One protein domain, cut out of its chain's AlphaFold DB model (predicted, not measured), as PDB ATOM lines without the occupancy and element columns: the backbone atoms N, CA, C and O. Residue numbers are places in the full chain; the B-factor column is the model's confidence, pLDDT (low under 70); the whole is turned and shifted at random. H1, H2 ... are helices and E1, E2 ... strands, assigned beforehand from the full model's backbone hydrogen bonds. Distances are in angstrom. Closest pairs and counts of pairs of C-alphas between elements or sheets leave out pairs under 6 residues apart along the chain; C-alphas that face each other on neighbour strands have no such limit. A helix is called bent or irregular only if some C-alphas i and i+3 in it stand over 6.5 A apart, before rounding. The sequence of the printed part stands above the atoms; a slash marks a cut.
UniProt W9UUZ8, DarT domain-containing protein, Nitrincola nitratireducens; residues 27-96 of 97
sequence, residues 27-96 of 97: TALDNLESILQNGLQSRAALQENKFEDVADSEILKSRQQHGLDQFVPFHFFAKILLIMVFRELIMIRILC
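This is residues 27 to 96 of the 97 residues of the protein "DarT domain-containing protein" of Nitrincola nitratireducens (UniProt W9UUZ8). The model has little regular structure: two short helices, H1 and H2, sit apart on opposite sides of a body made mostly of loops. Strand E1 runs out beside the first printed residues near H1, and residues 76 to 85 stick out as a free loop. The printed part has 70 residues, 26 of them in named elements, H1, H2, E1 along the chain, mixed in class. It is only just compact, close to loose, with a radius of gyration of the C-alphas of 12.9 A and spans of 30 by 28 by 26 A.

H1, residues 29 to 38, begins at C-alpha 29 (16.580, 54.967, 0.500) and measures 15.1 A. E1, residues 89 to 95, measures 19.3 A and ends at C-alpha 95 (27.713, 56.621, 16.339). H2 is residues 57 to 65.

H1 is irregular, only just: C-alphas 30 and 33 are 6.9 A apart. The closest C-alphas of H1 and E1, those of Leu 29 and Leu 89, are 5.9 A apart. E1 pairs with no named strand, but residues 27 to 28 pair antiparallel with its residues 89 to 90. H2 is apart from H1 and from E1. Every O i to N i+4 pair is within hydrogen-bond range in H2, 4 of 6 in H1.

The printed part has no cut. Both links are long, 18 and 23 residues. Residue 48 and residues 75 to 96 have pLDDT under 70.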
ATOM      1  N   THR A  27      23.826  54.255   1.559       85.12
ATOM      2  CA  THR A  27      22.842  53.222   1.216       85.12
ATOM      3  C   THR A  27      21.718  53.803   0.362       85.12
ATOM      4  O   THR A  27      21.537  55.022   0.340       85.12
ATOM      5  N   ALA A  28      20.967  52.950  -0.332       88.06
ATOM      6  CA  ALA A  28      19.725  53.341  -0.993       88.06
ATOM      7  C   ALA A  28      18.634  53.687   0.030       88.06
ATOM      8  O   ALA A  28      18.586  53.103   1.117       88.06
ATOM      9  N   LEU A  29      17.740  54.614  -0.324       88.00
ATOM     10  CA  LEU A  29      16.580  54.967   0.500       88.00
ATOM     11  C   LEU A  29      15.710  53.741   0.823       88.00
ATOM     12  O   LEU A  29      15.295  53.587   1.971       88.00
ATOM     13  N   ASP A  30      15.524  52.833  -0.135       88.38
ATOM     14  CA  ASP A  30      14.715  51.617   0.034       88.38
ATOM     15  C   ASP A  30      15.274  50.663   1.105       88.38
ATOM     16  O   ASP A  30      14.538  49.892   1.719       88.38
ATOM     17  N   ASN A  31      16.568  50.760   1.425       89.44
ATOM     18  CA  ASN A  31      17.181  49.967   2.492       89.44
ATOM     19  C   ASN A  31      16.903  50.536   3.894       89.44
ATOM     20  O   ASN A  31      17.180  49.864   4.892       89.44
ATOM     21  N   LEU A  32      16.406  51.774   4.004       89.94
ATOM     22  CA  LEU A  32      16.319  52.492   5.275       89.94
ATOM     23  C   LEU A  32      15.379  51.803   6.269       89.94
ATOM     24  O   LEU A  32      15.732  51.685   7.440       89.94
ATOM     25  N   GLU A  33      14.221  51.320   5.817       90.19
ATOM     26  CA  GLU A  33      13.261  50.630   6.686       90.19
ATOM     27  C   GLU A  33      13.898  49.401   7.351       90.19
ATOM     28  O   GLU A  33      13.879  49.269   8.576       90.19
ATOM     29  N   SER A  34      14.542  48.548   6.550       89.44
ATOM     30  CA  SER A  34      15.245  47.355   7.031       89.44
ATOM     31  C   SER A  34      16.368  47.704   8.009       89.44
ATOM     32  O   SER A  34      16.496  47.063   9.051       89.44
ATOM     33  N   ILE A  35      17.152  48.747   7.718       89.62
ATOM     34  CA  ILE A  35      18.246  49.194   8.593       89.62
ATOM     35  C   ILE A  35      17.708  49.707   9.932       89.62
ATOM     36  O   ILE A  35      18.307  49.443  10.973       89.62
ATOM     37  N   LEU A  36      16.583  50.426   9.935       87.50
ATOM     38  CA  LEU A  36      15.962  50.912  11.169       87.50
ATOM     39  C   LEU A  36      15.372  49.771  12.010       87.50
ATOM     40  O   LEU A  36      15.403  49.850  13.236       87.50
ATOM     41  N   GLN A  37      14.863  48.717  11.372       90.12
ATOM     42  CA  GLN A  37      14.277  47.562  12.059       90.12
ATOM     43  C   GLN A  37      15.332  46.571  12.572       90.12
ATOM     44  O   GLN A  37      15.220  46.076  13.690       90.12
ATOM     45  N   ASN A  38      16.358  46.286  11.766       88.69
ATOM     46  CA  ASN A  38      17.299  45.182  11.994       88.69
ATOM     47  C   ASN A  38      18.723  45.648  12.333       88.69
ATOM     48  O   ASN A  38      19.588  44.828  12.648       88.69
ATOM     49  N   GLY A  39      18.985  46.955  12.262       87.38
ATOM     50  CA  GLY A  39      20.331  47.511  12.326       87.38
ATOM     51  C   GLY A  39      21.120  47.297  11.030       87.38
ATOM     52  O   GLY A  39      20.639  46.739  10.045       87.38
ATOM     53  N   LEU A  40      22.373  47.757  11.026       87.94
ATOM     54  CA  LEU A  40      23.300  47.479   9.929       87.94
ATOM     55  C   LEU A  40      23.861  46.066  10.055       87.94
ATOM     56  O   LEU A  40      24.402  45.693  11.096       87.94
ATOM     57  N   GLN A  41      23.786  45.311   8.966       88.56
ATOM     58  CA  GLN A  41      24.254  43.933   8.898       88.56
ATOM     59  C   GLN A  41      25.391  43.794   7.888       88.56
ATOM     60  O   GLN A  41      25.562  44.617   6.983       88.56
ATOM     61  N   SER A  42      26.212  42.761   8.069       89.38
ATOM     62  CA  SER A  42      27.195  42.394   7.059       89.38
ATOM     63  C   SER A  42      26.485  41.899   5.809       89.38
ATOM     64  O   SER A  42      25.364  41.395   5.860       89.38
ATOM     65  N   ARG A  43      27.152  42.018   4.664       86.94
ATOM     66  CA  ARG A  43      26.551  41.616   3.396       86.94
ATOM     67  C   ARG A  43      26.270  40.121   3.342       86.94
ATOM     68  O   ARG A  43      25.239  39.724   2.823       86.94
ATOM     69  N   ALA A  44      27.150  39.317   3.929       87.94
ATOM     70  CA  ALA A  44      26.967  37.876   4.016       87.94
ATOM     71  C   ALA A  44      25.755  37.446   4.861       87.94
ATOM     72  O   ALA A  44      25.274  36.327   4.711       87.94
ATOM     73  N   ALA A  45      25.262  38.318   5.747       87.88
ATOM     74  CA  ALA A  45      24.055  38.069   6.530       87.88
ATOM     75  C   ALA A  45      22.765  38.477   5.794       87.88
ATOM     76  O   ALA A  45      21.671  38.121   6.235       87.88
ATOM     77  N   LEU A  46      22.875  39.218   4.685       87.12
ATOM     78  CA  LEU A  46      21.737  39.668   3.890       87.12
ATOM     79  C   LEU A  46      21.377  38.625   2.831       87.12
ATOM     80  O   LEU A  46      22.240  38.001   2.221       87.12
ATOM     81  N   GLN A  47      20.080  38.456   2.585       80.25
ATOM     82  CA  GLN A  47      19.610  37.623   1.481       80.25
ATOM     83  C   GLN A  47      19.700  38.418   0.176       80.25
ATOM     84  O   GLN A  47      19.197  39.544   0.101       80.25
ATOM     85  N   GLU A  48      20.312  37.825  -0.851       68.12
ATOM     86  CA  GLU A  48      20.264  38.337  -2.224       68.12
ATOM     87  C   GLU A  48      18.782  38.563  -2.586       68.12
ATOM     88  O   GLU A  48      17.959  37.670  -2.381       68.12
ATOM     89  N   ASN A  49      18.426  39.767  -3.050       71.00
ATOM     90  CA  ASN A  49      17.061  40.282  -3.312       71.00
ATOM     91  C   ASN A  49      16.323  40.996  -2.159       71.00
ATOM     92  O   ASN A  49      15.202  41.449  -2.374       71.00
ATOM     93  N   LYS A  50      16.901  41.132  -0.956       79.75
ATOM     94  CA  LYS A  50      16.262  41.875   0.160       79.75
ATOM     95  C   LYS A  50      16.798  43.285   0.400       79.75
ATOM     96  O   LYS A  50      16.380  43.934   1.355       79.75
ATOM     97  N   PHE A  51      17.727  43.745  -0.425       87.38
ATOM     98  CA  PHE A  51      18.270  45.095  -0.346       87.38
ATOM     99  C   PHE A  51      18.752  45.544  -1.724       87.38
ATOM    100  O   PHE A  51      19.142  44.715  -2.552       87.38
ATOM    101  N   GLU A  52      18.739  46.852  -1.957       85.44
ATOM    102  CA  GLU A  52      19.359  47.450  -3.130       85.44
ATOM    103  C   GLU A  52      20.861  47.598  -2.893       85.44
ATOM    104  O   GLU A  52      21.318  48.231  -1.932       85.44
ATOM    105  N   ASP A  53      21.637  46.985  -3.778       84.31
ATOM    106  CA  ASP A  53      23.080  46.974  -3.696       84.31
ATOM    107  C   ASP A  53      23.695  48.119  -4.501       84.31
ATOM    108  O   ASP A  53      23.700  48.117  -5.728       84.31
ATOM    109  N   VAL A  54      24.240  49.095  -3.780       83.62
ATOM    110  CA  VAL A  54      24.788  50.334  -4.352       83.62
ATOM    111  C   VAL A  54      26.314  50.296  -4.517       83.62
ATOM    112  O   VAL A  54      26.923  51.300  -4.879       83.62
ATOM    113  N   ALA A  55      26.955  49.170  -4.192       83.31
ATOM    114  CA  ALA A  55      28.409  49.044  -4.199       83.31
ATOM    115  C   ALA A  55      28.948  48.562  -5.553       83.31
ATOM    116  O   ALA A  55      28.347  47.725  -6.224       83.31
ATOM    117  N   ASP A  56      30.135  49.045  -5.923       84.94
ATOM    118  CA  ASP A  56      30.816  48.611  -7.142       84.94
ATOM    119  C   ASP A  56      31.182  47.117  -7.083       84.94
ATOM    120  O   ASP A  56      31.784  46.644  -6.114       84.94
ATOM    121  N   SER A  57      30.863  46.377  -8.147       85.06
ATOM    122  CA  SER A  57      31.101  44.934  -8.244       85.06
ATOM    123  C   SER A  57      32.566  44.506  -8.052       85.06
ATOM    124  O   SER A  57      32.813  43.406  -7.553       85.06
ATOM    125  N   GLU A  58      33.549  45.345  -8.395       85.25
ATOM    126  CA  GLU A  58      34.970  45.055  -8.163       85.25
ATOM    127  C   GLU A  58      35.326  45.130  -6.675       85.25
ATOM    128  O   GLU A  58      36.047  44.271  -6.155       85.25
ATOM    129  N   ILE A  59      34.750  46.100  -5.955       82.75
ATOM    130  CA  ILE A  59      34.901  46.223  -4.500       82.75
ATOM    131  C   ILE A  59      34.303  44.990  -3.817       82.75
ATOM    132  O   ILE A  59      34.899  44.444  -2.889       82.75
ATOM    133  N   LEU A  60      33.149  44.515  -4.289       84.94
ATOM    134  CA  LEU A  60      32.491  43.329  -3.735       84.94
ATOM    135  C   LEU A  60      33.327  42.069  -3.897       84.94
ATOM    136  O   LEU A  60      33.535  41.346  -2.921       84.94
ATOM    137  N   LYS A  61      33.867  41.849  -5.099       87.75
ATOM    138  CA  LYS A  61      34.767  40.725  -5.372       87.75
ATOM    139  C   LYS A  61      35.994  40.770  -4.471       87.75
ATOM    140  O   LYS A  61      36.303  39.770  -3.828       87.75
ATOM    141  N   SER A  62      36.647  41.929  -4.360       86.75
ATOM    142  CA  SER A  62      37.812  42.097  -3.485       86.75
ATOM    143  C   SER A  62      37.478  41.771  -2.027       86.75
ATOM    144  O   SER A  62      38.207  41.035  -1.360       86.75
ATOM    145  N   ARG A  63      36.337  42.250  -1.522       88.62
ATOM    146  CA  ARG A  63      35.912  41.966  -0.146       88.62
ATOM    147  C   ARG A  63      35.676  40.482   0.088       88.62
ATOM    148  O   ARG A  63      36.163  39.969   1.088       88.62
ATOM    149  N   GLN A  64      34.982  39.806  -0.822       89.75
ATOM    150  CA  GLN A  64      34.740  38.368  -0.718       89.75
ATOM    151  C   GLN A  64      36.054  37.574  -0.760       89.75
ATOM    152  O   GLN A  64      36.261  36.679   0.055       89.75
ATOM    153  N   GLN A  65      36.987  37.947  -1.645       92.69
ATOM    154  CA  GLN A  65      38.317  37.328  -1.735       92.69
ATOM    155  C   GLN A  65      39.119  37.432  -0.431       92.69
ATOM    156  O   GLN A  65      39.915  36.548  -0.124       92.69
ATOM    157  N   HIS A  66      38.903  38.497   0.339       89.25
ATOM    158  CA  HIS A  66      39.572  38.735   1.617       89.25
ATOM    159  C   HIS A  66      38.718  38.373   2.847       89.25
ATOM    160  O   HIS A  66      39.142  38.651   3.968       89.25
ATOM    161  N   GLY A  67      37.529  37.781   2.672       87.06
ATOM    162  CA  GLY A  67      36.606  37.457   3.771       87.06
ATOM    163  C   GLY A  67      36.072  38.682   4.527       87.06
ATOM    164  O   GLY A  67      35.685  38.591   5.692       87.06
ATOM    165  N   LEU A  68      36.095  39.858   3.894       86.75
ATOM    166  CA  LEU A  68      35.665  41.130   4.483       86.75
ATOM    167  C   LEU A  68      34.154  41.376   4.336       86.75
ATOM    168  O   LEU A  68      33.599  42.287   4.951       86.75
ATOM    169  N   ASP A  69      33.471  40.584   3.519       86.81
ATOM    170  CA  ASP A  69      32.017  40.574   3.319       86.81
ATOM    171  C   ASP A  69      31.228  40.187   4.586       86.81
ATOM    172  O   ASP A  69      30.055  40.546   4.716       86.81
ATOM    173  N   GLN A  70      31.901  39.547   5.547       86.56
ATOM    174  CA  GLN A  70      31.379  39.192   6.871       86.56
ATOM    175  C   GLN A  70      31.294  40.384   7.842       86.56
ATOM    176  O   GLN A  70      30.693  40.265   8.908       86.56
ATOM    177  N   PHE A  71      31.846  41.548   7.480       84.69
ATOM    178  CA  PHE A  71      31.844  42.757   8.309       84.69
ATOM    179  C   PHE A  71      30.979  43.868   7.704       84.69
ATOM    180  O   PHE A  71      30.879  44.006   6.481       84.69
ATOM    181  N   VAL A  72      30.396  44.704   8.567       81.06
ATOM    182  CA  VAL A  72      29.623  45.888   8.161       81.06
ATOM    183  C   VAL A  72      30.561  46.921   7.514       81.06
ATOM    184  O   VAL A  72      31.553  47.312   8.135       81.06
ATOM    185  N   PRO A  73      30.287  47.385   6.281       73.56
ATOM    186  CA  PRO A  73      31.109  48.399   5.634       73.56
ATOM    187  C   PRO A  73      30.831  49.797   6.203       73.56
ATOM    188  O   PRO A  73      29.685  50.172   6.465       73.56
ATOM    189  N   PHE A  74      31.886  50.599   6.334       70.81
ATOM    190  CA  PHE A  74      31.824  51.986   6.791       70.81
ATOM    191  C   PHE A  74      32.737  52.880   5.951       70.81
ATOM    192  O   PHE A  74      33.778  52.443   5.463       70.81
ATOM    193  N   HIS A  75      32.356  54.148   5.819       67.44
ATOM    194  CA  HIS A  75      33.147  55.180   5.163       67.44
ATOM    195  C   HIS A  75      33.662  56.177   6.203       67.44
ATOM    196  O   HIS A  75      32.927  56.635   7.084       67.44
ATOM    197  N   PHE A  76      34.935  56.550   6.069       61.28
ATOM    198  CA  PHE A  76      35.483  57.712   6.756       61.28
ATOM    199  C   PHE A  76      35.172  58.960   5.937       61.28
ATOM    200  O   PHE A  76      35.450  59.009   4.741       61.28
ATOM    201  N   PHE A  77      34.641  59.993   6.585       58.50
ATOM    202  CA  PHE A  77      34.483  61.290   5.938       58.50
ATOM    203  C   PHE A  77      35.855  61.955   5.780       58.50
ATOM    204  O   PHE A  77      36.383  62.551   6.722       58.50
ATOM    205  N   ALA A  78      36.451  61.848   4.592       51.16
ATOM    206  CA  ALA A  78      37.557  62.711   4.204       51.16
ATOM    207  C   ALA A  78      36.976  64.091   3.868       51.16
ATOM    208  O   ALA A  78      36.040  64.210   3.088       51.16
ATOM    209  N   LYS A  79      37.507  65.145   4.491       49.53
ATOM    210  CA  LYS A  79      36.961  66.516   4.490       49.53
ATOM    211  C   LYS A  79      36.896  67.223   3.118       49.53
ATOM    212  O   LYS A  79      36.704  68.435   3.095       49.53
ATOM    213  N   ILE A  80      37.088  66.536   1.993       38.47
ATOM    214  CA  ILE A  80      37.205  67.150   0.666       38.47
ATOM    215  C   ILE A  80      36.327  66.408  -0.348       38.47
ATOM    216  O   ILE A  80      36.487  65.214  -0.566       38.47
ATOM    217  N   LEU A  81      35.480  67.208  -1.000       36.97
ATOM    218  CA  LEU A  81      34.652  66.947  -2.180       36.97
ATOM    219  C   LEU A  81      33.290  66.264  -1.974       36.97
ATOM    220  O   LEU A  81      33.081  65.072  -2.171       36.97
ATOM    221  N   LEU A  82      32.325  67.137  -1.685       44.75
ATOM    222  CA  LEU A  82      30.944  67.041  -2.139       44.75
ATOM    223  C   LEU A  82      30.943  66.924  -3.682       44.75
ATOM    224  O   LEU A  82      31.373  67.866  -4.337       44.75
ATOM    225  N   ILE A  83      30.541  65.775  -4.230       36.47
ATOM    226  CA  ILE A  83      29.701  65.561  -5.432       36.47
ATOM    227  C   ILE A  83      29.547  64.037  -5.562       36.47
ATOM    228  O   ILE A  83      30.359  63.347  -6.168       36.47
ATOM    229  N   MET A  84      28.487  63.504  -4.965       35.09
ATOM    230  CA  MET A  84      27.832  62.290  -5.447       35.09
ATOM    231  C   MET A  84      26.346  62.621  -5.482       35.09
ATOM    232  O   MET A  84      25.617  62.417  -4.517       35.09
ATOM    233  N   VAL A  85      25.920  63.254  -6.577       33.53
ATOM    234  CA  VAL A  85      24.500  63.414  -6.896       33.53
ATOM    235  C   VAL A  85      24.032  62.069  -7.444       33.53
ATOM    236  O   VAL A  85      24.121  61.814  -8.639       33.53
ATOM    237  N   PHE A  86      23.571  61.197  -6.556       42.50
ATOM    238  CA  PHE A  86      22.695  60.081  -6.901       42.50
ATOM    239  C   PHE A  86      21.362  60.365  -6.219       42.50
ATOM    240  O   PHE A  86      21.331  60.606  -5.015       42.50
ATOM    241  N   ARG A  87      20.278  60.425  -7.000       48.03
ATOM    242  CA  ARG A  87      18.983  60.969  -6.556       48.03
ATOM    243  C   ARG A  87      18.337  60.195  -5.395       48.03
ATOM    244  O   ARG A  87      17.471  60.774  -4.761       48.03
ATOM    245  N   GLU A  88      18.808  58.989  -5.065       52.12
ATOM    246  CA  GLU A  88      18.174  58.103  -4.070       52.12
ATOM    247  C   GLU A  88      19.140  57.533  -3.000       52.12
ATOM    248  O   GLU A  88      18.800  56.578  -2.302       52.12
ATOM    249  N   LEU A  89      20.356  58.084  -2.846       56.44
ATOM    250  CA  LEU A  89      21.299  57.622  -1.812       56.44
ATOM    251  C   LEU A  89      21.237  58.484  -0.547       56.44
ATOM    252  O   LEU A  89      21.302  59.712  -0.608       56.44
ATOM    253  N   ILE A  90      21.195  57.830   0.615       61.66
ATOM    254  CA  ILE A  90      21.208  58.472   1.932       61.66
ATOM    255  C   ILE A  90      22.479  58.094   2.683       61.66
ATOM    256  O   ILE A  90      22.923  56.945   2.695       61.66
ATOM    257  N   MET A  91      23.061  59.093   3.344       60.09
ATOM    258  CA  MET A  91      24.201  58.916   4.230       60.09
ATOM    259  C   MET A  91      23.714  58.771   5.678       60.09
ATOM    260  O   MET A  91      23.285  59.742   6.301       60.09
ATOM    261  N   ILE A  92      23.800  57.561   6.228       61.53
ATOM    262  CA  ILE A  92      23.453  57.272   7.623       61.53
ATOM    263  C   ILE A  92      24.671  57.542   8.508       61.53
ATOM    264  O   ILE A  92      25.779  57.078   8.232       61.53
ATOM    265  N   ARG A  93      24.462  58.293   9.592       53.00
ATOM    266  CA  ARG A  93      25.482  58.589  10.601       53.00
ATOM    267  C   ARG A  93      25.469  57.510  11.680       53.00
ATOM    268  O   ARG A  93      24.534  57.453  12.474       53.00
ATOM    269  N   ILE A  94      26.521  56.701  11.744       57.25
ATOM    270  CA  ILE A  94      26.704  55.687  12.784       57.25
ATOM    271  C   ILE A  94      27.538  56.302  13.911       57.25
ATOM    272  O   ILE A  94      28.668  56.751  13.698       57.25
ATOM    273  N   LEU A  95      26.970  56.332  15.116       44.34
ATOM    274  CA  LEU A  95      27.713  56.621  16.339       44.34
ATOM    275  C   LEU A  95      28.327  55.309  16.829       44.34
ATOM    276  O   LEU A  95      27.611  54.440  17.318       44.34
ATOM    277  N   CYS A  96      29.640  55.157  16.665       40.00
ATOM    278  CA  CYS A  96      30.377  54.078  17.315       40.00
ATOM    279  C   CYS A  96      30.480  54.426  18.811       40.00
ATOM    280  O   CYS A  96      31.007  55.496  19.126       40.00
TER     281      CYS A  96